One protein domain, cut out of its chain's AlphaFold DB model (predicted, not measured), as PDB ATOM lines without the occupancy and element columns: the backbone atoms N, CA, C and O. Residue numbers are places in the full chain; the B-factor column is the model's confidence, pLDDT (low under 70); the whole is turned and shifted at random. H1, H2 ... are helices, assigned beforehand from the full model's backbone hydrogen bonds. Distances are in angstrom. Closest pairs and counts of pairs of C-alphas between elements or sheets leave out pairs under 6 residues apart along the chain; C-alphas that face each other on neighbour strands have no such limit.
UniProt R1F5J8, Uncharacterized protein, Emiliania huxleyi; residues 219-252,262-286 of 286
ATOM      1  N   ARG A 219      22.302 -37.830  -7.762       50.28
ATOM      2  CA  ARG A 219      21.428 -36.773  -8.295       50.28
ATOM      3  C   ARG A 219      20.547 -36.150  -7.203       50.28
ATOM      4  O   ARG A 219      20.271 -34.951  -7.264       50.28
ATOM      5  N   THR A 220      20.128 -36.908  -6.192       53.16
ATOM      6  CA  THR A 220      19.335 -36.395  -5.061       53.16
ATOM      7  C   THR A 220      20.179 -35.686  -4.005       53.16
ATOM      8  O   THR A 220      19.627 -34.867  -3.276       53.16
ATOM      9  N   LEU A 221      21.492 -35.938  -3.940       55.91
ATOM     10  CA  LEU A 221      22.398 -35.270  -2.997       55.91
ATOM     11  C   LEU A 221      23.060 -34.009  -3.576       55.91
ATOM     12  O   LEU A 221      23.215 -33.030  -2.852       55.91
ATOM     13  N   SER A 222      23.429 -33.994  -4.862       58.88
ATOM     14  CA  SER A 222      24.130 -32.854  -5.480       58.88
ATOM     15  C   SER A 222      23.722 -32.536  -6.925       58.88
ATOM     16  O   SER A 222      24.371 -31.713  -7.566       58.88
ATOM     17  N   GLY A 223      22.690 -33.189  -7.467       67.50
ATOM     18  CA  GLY A 223      22.197 -32.938  -8.827       67.50
ATOM     19  C   GLY A 223      21.040 -31.937  -8.893       67.50
ATOM     20  O   GLY A 223      20.564 -31.438  -7.873       67.50
ATOM     21  N   ASP A 224      20.526 -31.698 -10.103       74.50
ATOM     22  CA  ASP A 224      19.390 -30.792 -10.351       74.50
ATOM     23  C   ASP A 224      18.123 -31.157  -9.560       74.50
ATOM     24  O   ASP A 224      17.302 -30.302  -9.235       74.50
ATOM     25  N   SER A 225      17.949 -32.432  -9.204       67.50
ATOM     26  CA  SER A 225      16.877 -32.865  -8.303       67.50
ATOM     27  C   SER A 225      17.084 -32.397  -6.862       67.50
ATOM     28  O   SER A 225      16.107 -32.045  -6.208       67.50
ATOM     29  N   ALA A 226      18.327 -32.351  -6.376       70.00
ATOM     30  CA  ALA A 226      18.655 -31.815  -5.057       70.00
ATOM     31  C   ALA A 226      18.397 -30.305  -5.012       70.00
ATOM     32  O   ALA A 226      17.749 -29.811  -4.090       70.00
ATOM     33  N   THR A 227      18.839 -29.577  -6.045       76.69
ATOM     34  CA  THR A 227      18.625 -28.127  -6.147       76.69
ATOM     35  C   THR A 227      17.144 -27.791  -6.296       76.69
ATOM     36  O   THR A 227      16.655 -26.916  -5.581       76.69
ATOM     37  N   ARG A 228      16.393 -28.536  -7.123       81.38
ATOM     38  CA  ARG A 228      14.932 -28.400  -7.251       81.38
ATOM     39  C   ARG A 228      14.212 -28.708  -5.940       81.38
ATOM     40  O   ARG A 228      13.314 -27.961  -5.569       81.38
ATOM     41  N   TYR A 229      14.608 -29.760  -5.225       80.31
ATOM     42  CA  TYR A 229      14.034 -30.055  -3.913       80.31
ATOM     43  C   TYR A 229      14.306 -28.911  -2.934       80.31
ATOM     44  O   TYR A 229      13.378 -28.423  -2.306       80.31
ATOM     45  N   THR A 230      15.545 -28.406  -2.856       82.75
ATOM     46  CA  THR A 230      15.885 -27.275  -1.974       82.75
ATOM     47  C   THR A 230      15.180 -25.973  -2.349       82.75
ATOM     48  O   THR A 230      14.809 -25.216  -1.457       82.75
ATOM     49  N   SER A 231      14.985 -25.691  -3.641       83.62
ATOM     50  CA  SER A 231      14.307 -24.473  -4.085       83.62
ATOM     51  C   SER A 231      12.805 -24.539  -3.823       83.62
ATOM     52  O   SER A 231      12.244 -23.544  -3.373       83.62
ATOM     53  N   GLN A 232      12.182 -25.708  -4.012       84.12
ATOM     54  CA  GLN A 232      10.787 -25.957  -3.634       84.12
ATOM     55  C   GLN A 232      10.605 -25.877  -2.118       84.12
ATOM     56  O   GLN A 232       9.742 -25.144  -1.659       84.12
ATOM     57  N   LEU A 233      11.480 -26.520  -1.335       82.94
ATOM     58  CA  LEU A 233      11.434 -26.451   0.131       82.94
ATOM     59  C   LEU A 233      11.594 -25.015   0.661       82.94
ATOM     60  O   LEU A 233      11.075 -24.707   1.725       82.94
ATOM     61  N   ARG A 234      12.340 -24.155  -0.050       82.44
ATOM     62  CA  ARG A 234      12.577 -22.752   0.327       82.44
ATOM     63  C   ARG A 234      11.454 -21.805  -0.095       82.44
ATOM     64  O   ARG A 234      11.261 -20.782   0.553       82.44
ATOM     65  N   GLY A 235      10.833 -22.066  -1.242       79.00
ATOM     66  CA  GLY A 235       9.904 -21.139  -1.889       79.00
ATOM     67  C   GLY A 235       8.428 -21.474  -1.700       79.00
ATOM     68  O   GLY A 235       7.603 -20.605  -1.959       79.00
ATOM     69  N   ASP A 236       8.104 -22.702  -1.289       81.00
ATOM     70  CA  ASP A 236       6.737 -23.217  -1.271       81.00
ATOM     71  C   ASP A 236       6.390 -23.863   0.084       81.00
ATOM     72  O   ASP A 236       6.778 -24.995   0.389       81.00
ATOM     73  N   ASP A 237       5.636 -23.129   0.906       76.38
ATOM     74  CA  ASP A 237       5.165 -23.601   2.212       76.38
ATOM     75  C   ASP A 237       4.190 -24.790   2.074       76.38
ATOM     76  O   ASP A 237       4.124 -25.654   2.958       76.38
ATOM     77  N   GLU A 238       3.469 -24.900   0.946       81.19
ATOM     78  CA  GLU A 238       2.569 -26.027   0.676       81.19
ATOM     79  C   GLU A 238       3.355 -27.320   0.452       81.19
ATOM     80  O   GLU A 238       2.937 -28.393   0.897       81.19
ATOM     81  N   PHE A 239       4.535 -27.231  -0.167       84.88
ATOM     82  CA  PHE A 239       5.425 -28.374  -0.356       84.88
ATOM     83  C   PHE A 239       5.931 -28.927   0.987       84.88
ATOM     84  O   PHE A 239       5.926 -30.146   1.205       84.88
ATOM     85  N   ALA A 240       6.296 -28.047   1.927       75.56
ATOM     86  CA  ALA A 240       6.708 -28.438   3.277       75.56
ATOM     87  C   ALA A 240       5.566 -29.112   4.064       75.56
ATOM     88  O   ALA A 240       5.801 -30.118   4.747       75.56
ATOM     89  N   ALA A 241       4.332 -28.607   3.931       76.88
ATOM     90  CA  ALA A 241       3.131 -29.201   4.524       76.88
ATOM     91  C   ALA A 241       2.749 -30.545   3.870       76.88
ATOM     92  O   ALA A 241       2.358 -31.495   4.557       76.88
ATOM     93  N   ALA A 242       2.921 -30.675   2.552       82.81
ATOM     94  CA  ALA A 242       2.677 -31.915   1.822       82.81
ATOM     95  C   ALA A 242       3.650 -33.032   2.237       82.81
ATOM     96  O   ALA A 242       3.242 -34.185   2.390       82.81
ATOM     97  N   GLU A 243       4.925 -32.712   2.473       78.19
ATOM     98  CA  GLU A 243       5.897 -33.682   2.992       78.19
ATOM     99  C   GLU A 243       5.565 -34.143   4.421       78.19
ATOM    100  O   GLU A 243       5.709 -35.328   4.728       78.19
ATOM    101  N   GLN A 244       5.025 -33.268   5.280       74.94
ATOM    102  CA  GLN A 244       4.504 -33.678   6.594       74.94
ATOM    103  C   GLN A 244       3.317 -34.636   6.462       74.94
ATOM    104  O   GLN A 244       3.257 -35.652   7.158       74.94
ATOM    105  N   ALA A 245       2.382 -34.349   5.552       76.81
ATOM    106  CA  ALA A 245       1.240 -35.221   5.297       76.81
ATOM    107  C   ALA A 245       1.687 -36.608   4.802       76.81
ATOM    108  O   ALA A 245       1.194 -37.626   5.293       76.81
ATOM    109  N   LYS A 246       2.681 -36.671   3.904       80.25
ATOM    110  CA  LYS A 246       3.282 -37.937   3.449       80.25
ATOM    111  C   LYS A 246       4.006 -38.680   4.571       80.25
ATOM    112  O   LYS A 246       3.898 -39.902   4.646       80.25
ATOM    113  N   ALA A 247       4.733 -37.979   5.442       71.00
ATOM    114  CA  ALA A 247       5.406 -38.592   6.587       71.00
ATOM    115  C   ALA A 247       4.398 -39.254   7.542       71.00
ATOM    116  O   ALA A 247       4.578 -40.413   7.922       71.00
ATOM    117  N   ARG A 248       3.280 -38.570   7.830       72.62
ATOM    118  CA  ARG A 248       2.154 -39.125   8.604       72.62
ATOM    119  C   ARG A 248       1.542 -40.357   7.933       72.62
ATOM    120  O   ARG A 248       1.264 -41.339   8.611       72.62
ATOM    121  N   GLN A 249       1.389 -40.344   6.609       73.94
ATOM    122  CA  GLN A 249       0.873 -41.492   5.851       73.94
ATOM    123  C   GLN A 249       1.825 -42.698   5.859       73.94
ATOM    124  O   GLN A 249       1.365 -43.827   5.990       73.94
ATOM    125  N   ARG A 250       3.145 -42.484   5.759       67.06
ATOM    126  CA  ARG A 250       4.151 -43.566   5.781       67.06
ATOM    127  C   ARG A 250       4.225 -44.288   7.129       67.06
ATOM    128  O   ARG A 250       4.478 -45.487   7.151       67.06
ATOM    129  N   MET A 251       3.983 -43.573   8.229       59.44
ATOM    130  CA  MET A 251       4.003 -44.125   9.592       59.44
ATOM    131  C   MET A 251       2.625 -44.623  10.069       59.44
ATOM    132  O   MET A 251       2.537 -45.341  11.060       59.44
ATOM    133  N   GLY A 252       1.546 -44.312   9.340       53.66
ATOM    134  CA  GLY A 252       0.163 -44.685   9.668       53.66
ATOM    135  C   GLY A 252      -0.182 -46.180   9.565       53.66
ATOM    136  O   GLY A 252      -1.349 -46.535   9.708       53.66
ATOM    137  N   LYS A 262       7.764 -36.468  12.467       76.31
ATOM    138  CA  LYS A 262       8.514 -35.435  11.745       76.31
ATOM    139  C   LYS A 262       8.817 -35.885  10.309       76.31
ATOM    140  O   LYS A 262       9.141 -37.055  10.094       76.31
ATOM    141  N   PRO A 263       8.726 -35.000   9.303       79.25
ATOM    142  CA  PRO A 263       9.201 -35.300   7.955       79.25
ATOM    143  C   PRO A 263      10.734 -35.410   7.911       79.25
ATOM    144  O   PRO A 263      11.427 -34.799   8.720       79.25
ATOM    145  N   LEU A 264      11.271 -36.147   6.927       76.88
ATOM    146  CA  LEU A 264      12.714 -36.449   6.811       76.88
ATOM    147  C   LEU A 264      13.619 -35.208   6.840       76.88
ATOM    148  O   LEU A 264      14.755 -35.271   7.302       76.88
ATOM    149  N   TYR A 265      13.145 -34.070   6.333       79.56
ATOM    150  CA  TYR A 265      13.948 -32.850   6.307       79.56
ATOM    151  C   TYR A 265      14.191 -32.260   7.707       79.56
ATOM    152  O   TYR A 265      15.117 -31.468   7.878       79.56
ATOM    153  N   CYS A 266      13.406 -32.647   8.717       80.38
ATOM    154  CA  CYS A 266      13.565 -32.168  10.088       80.38
ATOM    155  C   CYS A 266      14.780 -32.767  10.813       80.38
ATOM    156  O   CYS A 266      15.216 -32.185  11.808       80.38
ATOM    157  N   ASP A 267      15.350 -33.870  10.315       81.62
ATOM    158  CA  ASP A 267      16.541 -34.507  10.901       81.62
ATOM    159  C   ASP A 267      17.809 -33.670  10.693       81.62
ATOM    160  O   ASP A 267      18.794 -33.781  11.424       81.62
ATOM    161  N   SER A 268      17.783 -32.784   9.697       81.56
ATOM    162  CA  SER A 268      18.892 -31.914   9.338       81.56
ATOM    163  C   SER A 268      18.579 -30.464   9.706       81.56
ATOM    164  O   SER A 268      17.583 -29.873   9.280       81.56
ATOM    165  N   ARG A 269      19.490 -29.833  10.460       80.50
ATOM    166  CA  ARG A 269      19.392 -28.404  10.807       80.50
ATOM    167  C   ARG A 269      19.340 -27.515   9.560       80.50
ATOM    168  O   ARG A 269      18.680 -26.480   9.580       80.50
ATOM    169  N   TYR A 270      20.031 -27.919   8.496       83.38
ATOM    170  CA  TYR A 270      20.087 -27.175   7.243       83.38
ATOM    171  C   TYR A 270      18.714 -27.112   6.565       83.38
ATOM    172  O   TYR A 270      18.224 -26.018   6.293       83.38
ATOM    173  N   TYR A 271      18.057 -28.258   6.357       82.50
ATOM    174  CA  TYR A 271      16.756 -28.277   5.683       82.50
ATOM    175  C   TYR A 271      15.631 -27.713   6.562       82.50
ATOM    176  O   TYR A 271      14.703 -27.108   6.034       82.50
ATOM    177  N   LYS A 272      15.751 -27.806   7.893       83.88
ATOM    178  CA  LYS A 272      14.835 -27.159   8.846       83.88
ATOM    179  C   LYS A 272      14.803 -25.633   8.692       83.88
ATOM    180  O   LYS A 272      13.727 -25.047   8.685       83.88
ATOM    181  N   ILE A 273      15.971 -24.999   8.560       80.88
ATOM    182  CA  ILE A 273      16.078 -23.546   8.331       80.88
ATOM    183  C   ILE A 273      15.590 -23.191   6.925       80.88
ATOM    184  O   ILE A 273      14.947 -22.163   6.728       80.88
ATOM    185  N   LEU A 274      15.888 -24.050   5.948       82.88
ATOM    186  CA  LEU A 274      15.502 -23.833   4.561       82.88
ATOM    187  C   LEU A 274      13.978 -23.825   4.374       82.88
ATOM    188  O   LEU A 274      13.484 -22.977   3.645       82.88
ATOM    189  N   ALA A 275      13.259 -24.699   5.083       78.56
ATOM    190  CA  ALA A 275      11.796 -24.773   5.111       78.56
ATOM    191  C   ALA A 275      11.132 -23.680   5.984       78.56
ATOM    192  O   ALA A 275      10.100 -23.924   6.602       78.56
ATOM    193  N   GLY A 276      11.761 -22.507   6.130       76.31
ATOM    194  CA  GLY A 276      11.215 -21.381   6.902       76.31
ATOM    195  C   GLY A 276      11.340 -21.501   8.428       76.31
ATOM    196  O   GLY A 276      10.752 -20.708   9.162       76.31
ATOM    197  N   GLY A 277      12.101 -22.476   8.934       70.06
ATOM    198  CA  GLY A 277      12.308 -22.682  10.365       70.06
ATOM    199  C   GLY A 277      13.295 -21.727  11.030       70.06
ATOM    200  O   GLY A 277      14.307 -21.338  10.450       70.06
ATOM    201  N   ASN A 278      13.054 -21.413  12.302       66.06
ATOM    202  CA  ASN A 278      14.023 -20.732  13.162       66.06
ATOM    203  C   ASN A 278      14.886 -21.752  13.942       66.06
ATOM    204  O   ASN A 278      14.727 -22.969  13.817       66.06
ATOM    205  N   SER A 279      15.827 -21.271  14.764       58.97
ATOM    206  CA  SER A 279      16.723 -22.137  15.555       58.97
ATOM    207  C   SER A 279      15.995 -23.060  16.545       58.97
ATOM    208  O   SER A 279      16.614 -24.001  17.040       58.97
ATOM    209  N   GLN A 280      14.706 -22.821  16.806       57.59
ATOM    210  CA  GLN A 280      13.879 -23.578  17.745       57.59
ATOM    211  C   GLN A 280      12.926 -24.563  17.035       57.59
ATOM    212  O   GLN A 280      12.713 -25.665  17.531       57.59
ATOM    213  N   GLY A 281      12.446 -24.268  15.824       62.31
ATOM    214  CA  GLY A 281      11.420 -25.069  15.142       62.31
ATOM    215  C   GLY A 281      11.328 -24.763  13.648       62.31
ATOM    216  O   GLY A 281      11.437 -23.613  13.245       62.31
ATOM    217  N   GLY A 282      11.162 -25.806  12.834       63.66
ATOM    218  CA  GLY A 282      10.849 -25.717  11.406       63.66
ATOM    219  C   GLY A 282       9.363 -25.934  11.211       63.66
ATOM    220  O   GLY A 282       8.721 -26.483  12.111       63.66
ATOM    221  N   VAL A 283       8.818 -25.506  10.073       69.25
ATOM    222  CA  VAL A 283       7.404 -25.730   9.751       69.25
ATOM    223  C   VAL A 283       7.128 -27.235   9.885       69.25
ATOM    224  O   VAL A 283       7.764 -28.043   9.220       69.25
ATOM    225  N   GLY A 284       6.275 -27.600  10.852       67.62
ATOM    226  CA  GLY A 284       5.933 -28.974  11.276       67.62
ATOM    227  C   GLY A 284       7.087 -29.922  11.629       67.62
ATOM    228  O   GLY A 284       6.978 -31.128  11.417       67.62
ATOM    229  N   CYS A 285       8.161 -29.384  12.217       69.69
ATOM    230  CA  CYS A 285       9.233 -30.155  12.867       69.69
ATOM    231  C   CYS A 285       9.126 -30.215  14.408       69.69
ATOM    232  O   CYS A 285      10.090 -30.640  15.064       69.69
ATOM    233  N   ASN A 286       8.020 -29.723  14.975       64.56
ATOM    234  CA  ASN A 286       7.765 -29.675  16.419       64.56
ATOM    235  C   ASN A 286       7.111 -30.970  16.898       64.56
ATOM    236  O   ASN A 286       6.109 -31.353  16.260       64.56
TER     237      ASN A 286
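This is residues 219 to 252 and 262 to 286 of the 286 residues of an uncharacterized protein of Emiliania huxleyi (UniProt R1F5J8). The two longer helices, H2 and H3, meet at a corner and make a wide V, with the short helices H4 and H5 in its mouth. The short H1 sits at the far end of H2, and residues 275 to 286 form a tail with no named element. You have 59 printed residues with five named helices, H1 to H5 in order, and no named strand: the class is all helix. The whole is compact, with a radius of gyration of the C-alphas of 11.1 A and spans of 30 by 27 by 19 A.

Start at H1, residues 219 to 222, and H2, residues 224 to 235; they only just touch, only at the corner, with 3 pairs of C-alphas within 8 A, the closest Thr 220 and Ala 226 at 4.6 A. H3, residues 237 to 251, only just touches H2, also only at the corner, with 3 such pairs; the closest C-alphas, Leu 233 and Ala 240, are 6.0 A apart. H2 and H3 run opposite ways at a steep tilt of 69 degrees, only just short of about perpendicular. H4, residues 264 to 267, is close to H3 but not clearly touching, the closest C-alphas being Ala 247 and Leu 264 at 7.6 A. In H2 and H3 every O i to N i+4 pair is within hydrogen-bond range, as in H5, residues 269 to 274. H5 touches H2, with C-alphas 234 and 274 closest at 5.3 A.

Find C-alpha 219 at (21.428, -36.773, -8.295), where H1 begins. H2 is 16.0 A long and H3 21.8 A; H5 ends at C-alpha 274, (15.502, -23.833, 4.561).

Residues 253 to 261 are not printed, and C-alphas 252 and 262 stand 12.6 A apart across this cut. Mean pLDDT of the printed part is 73.8; look for values under 70 at residues 219 to 223, 225, 250 to 252 and 278 to 286.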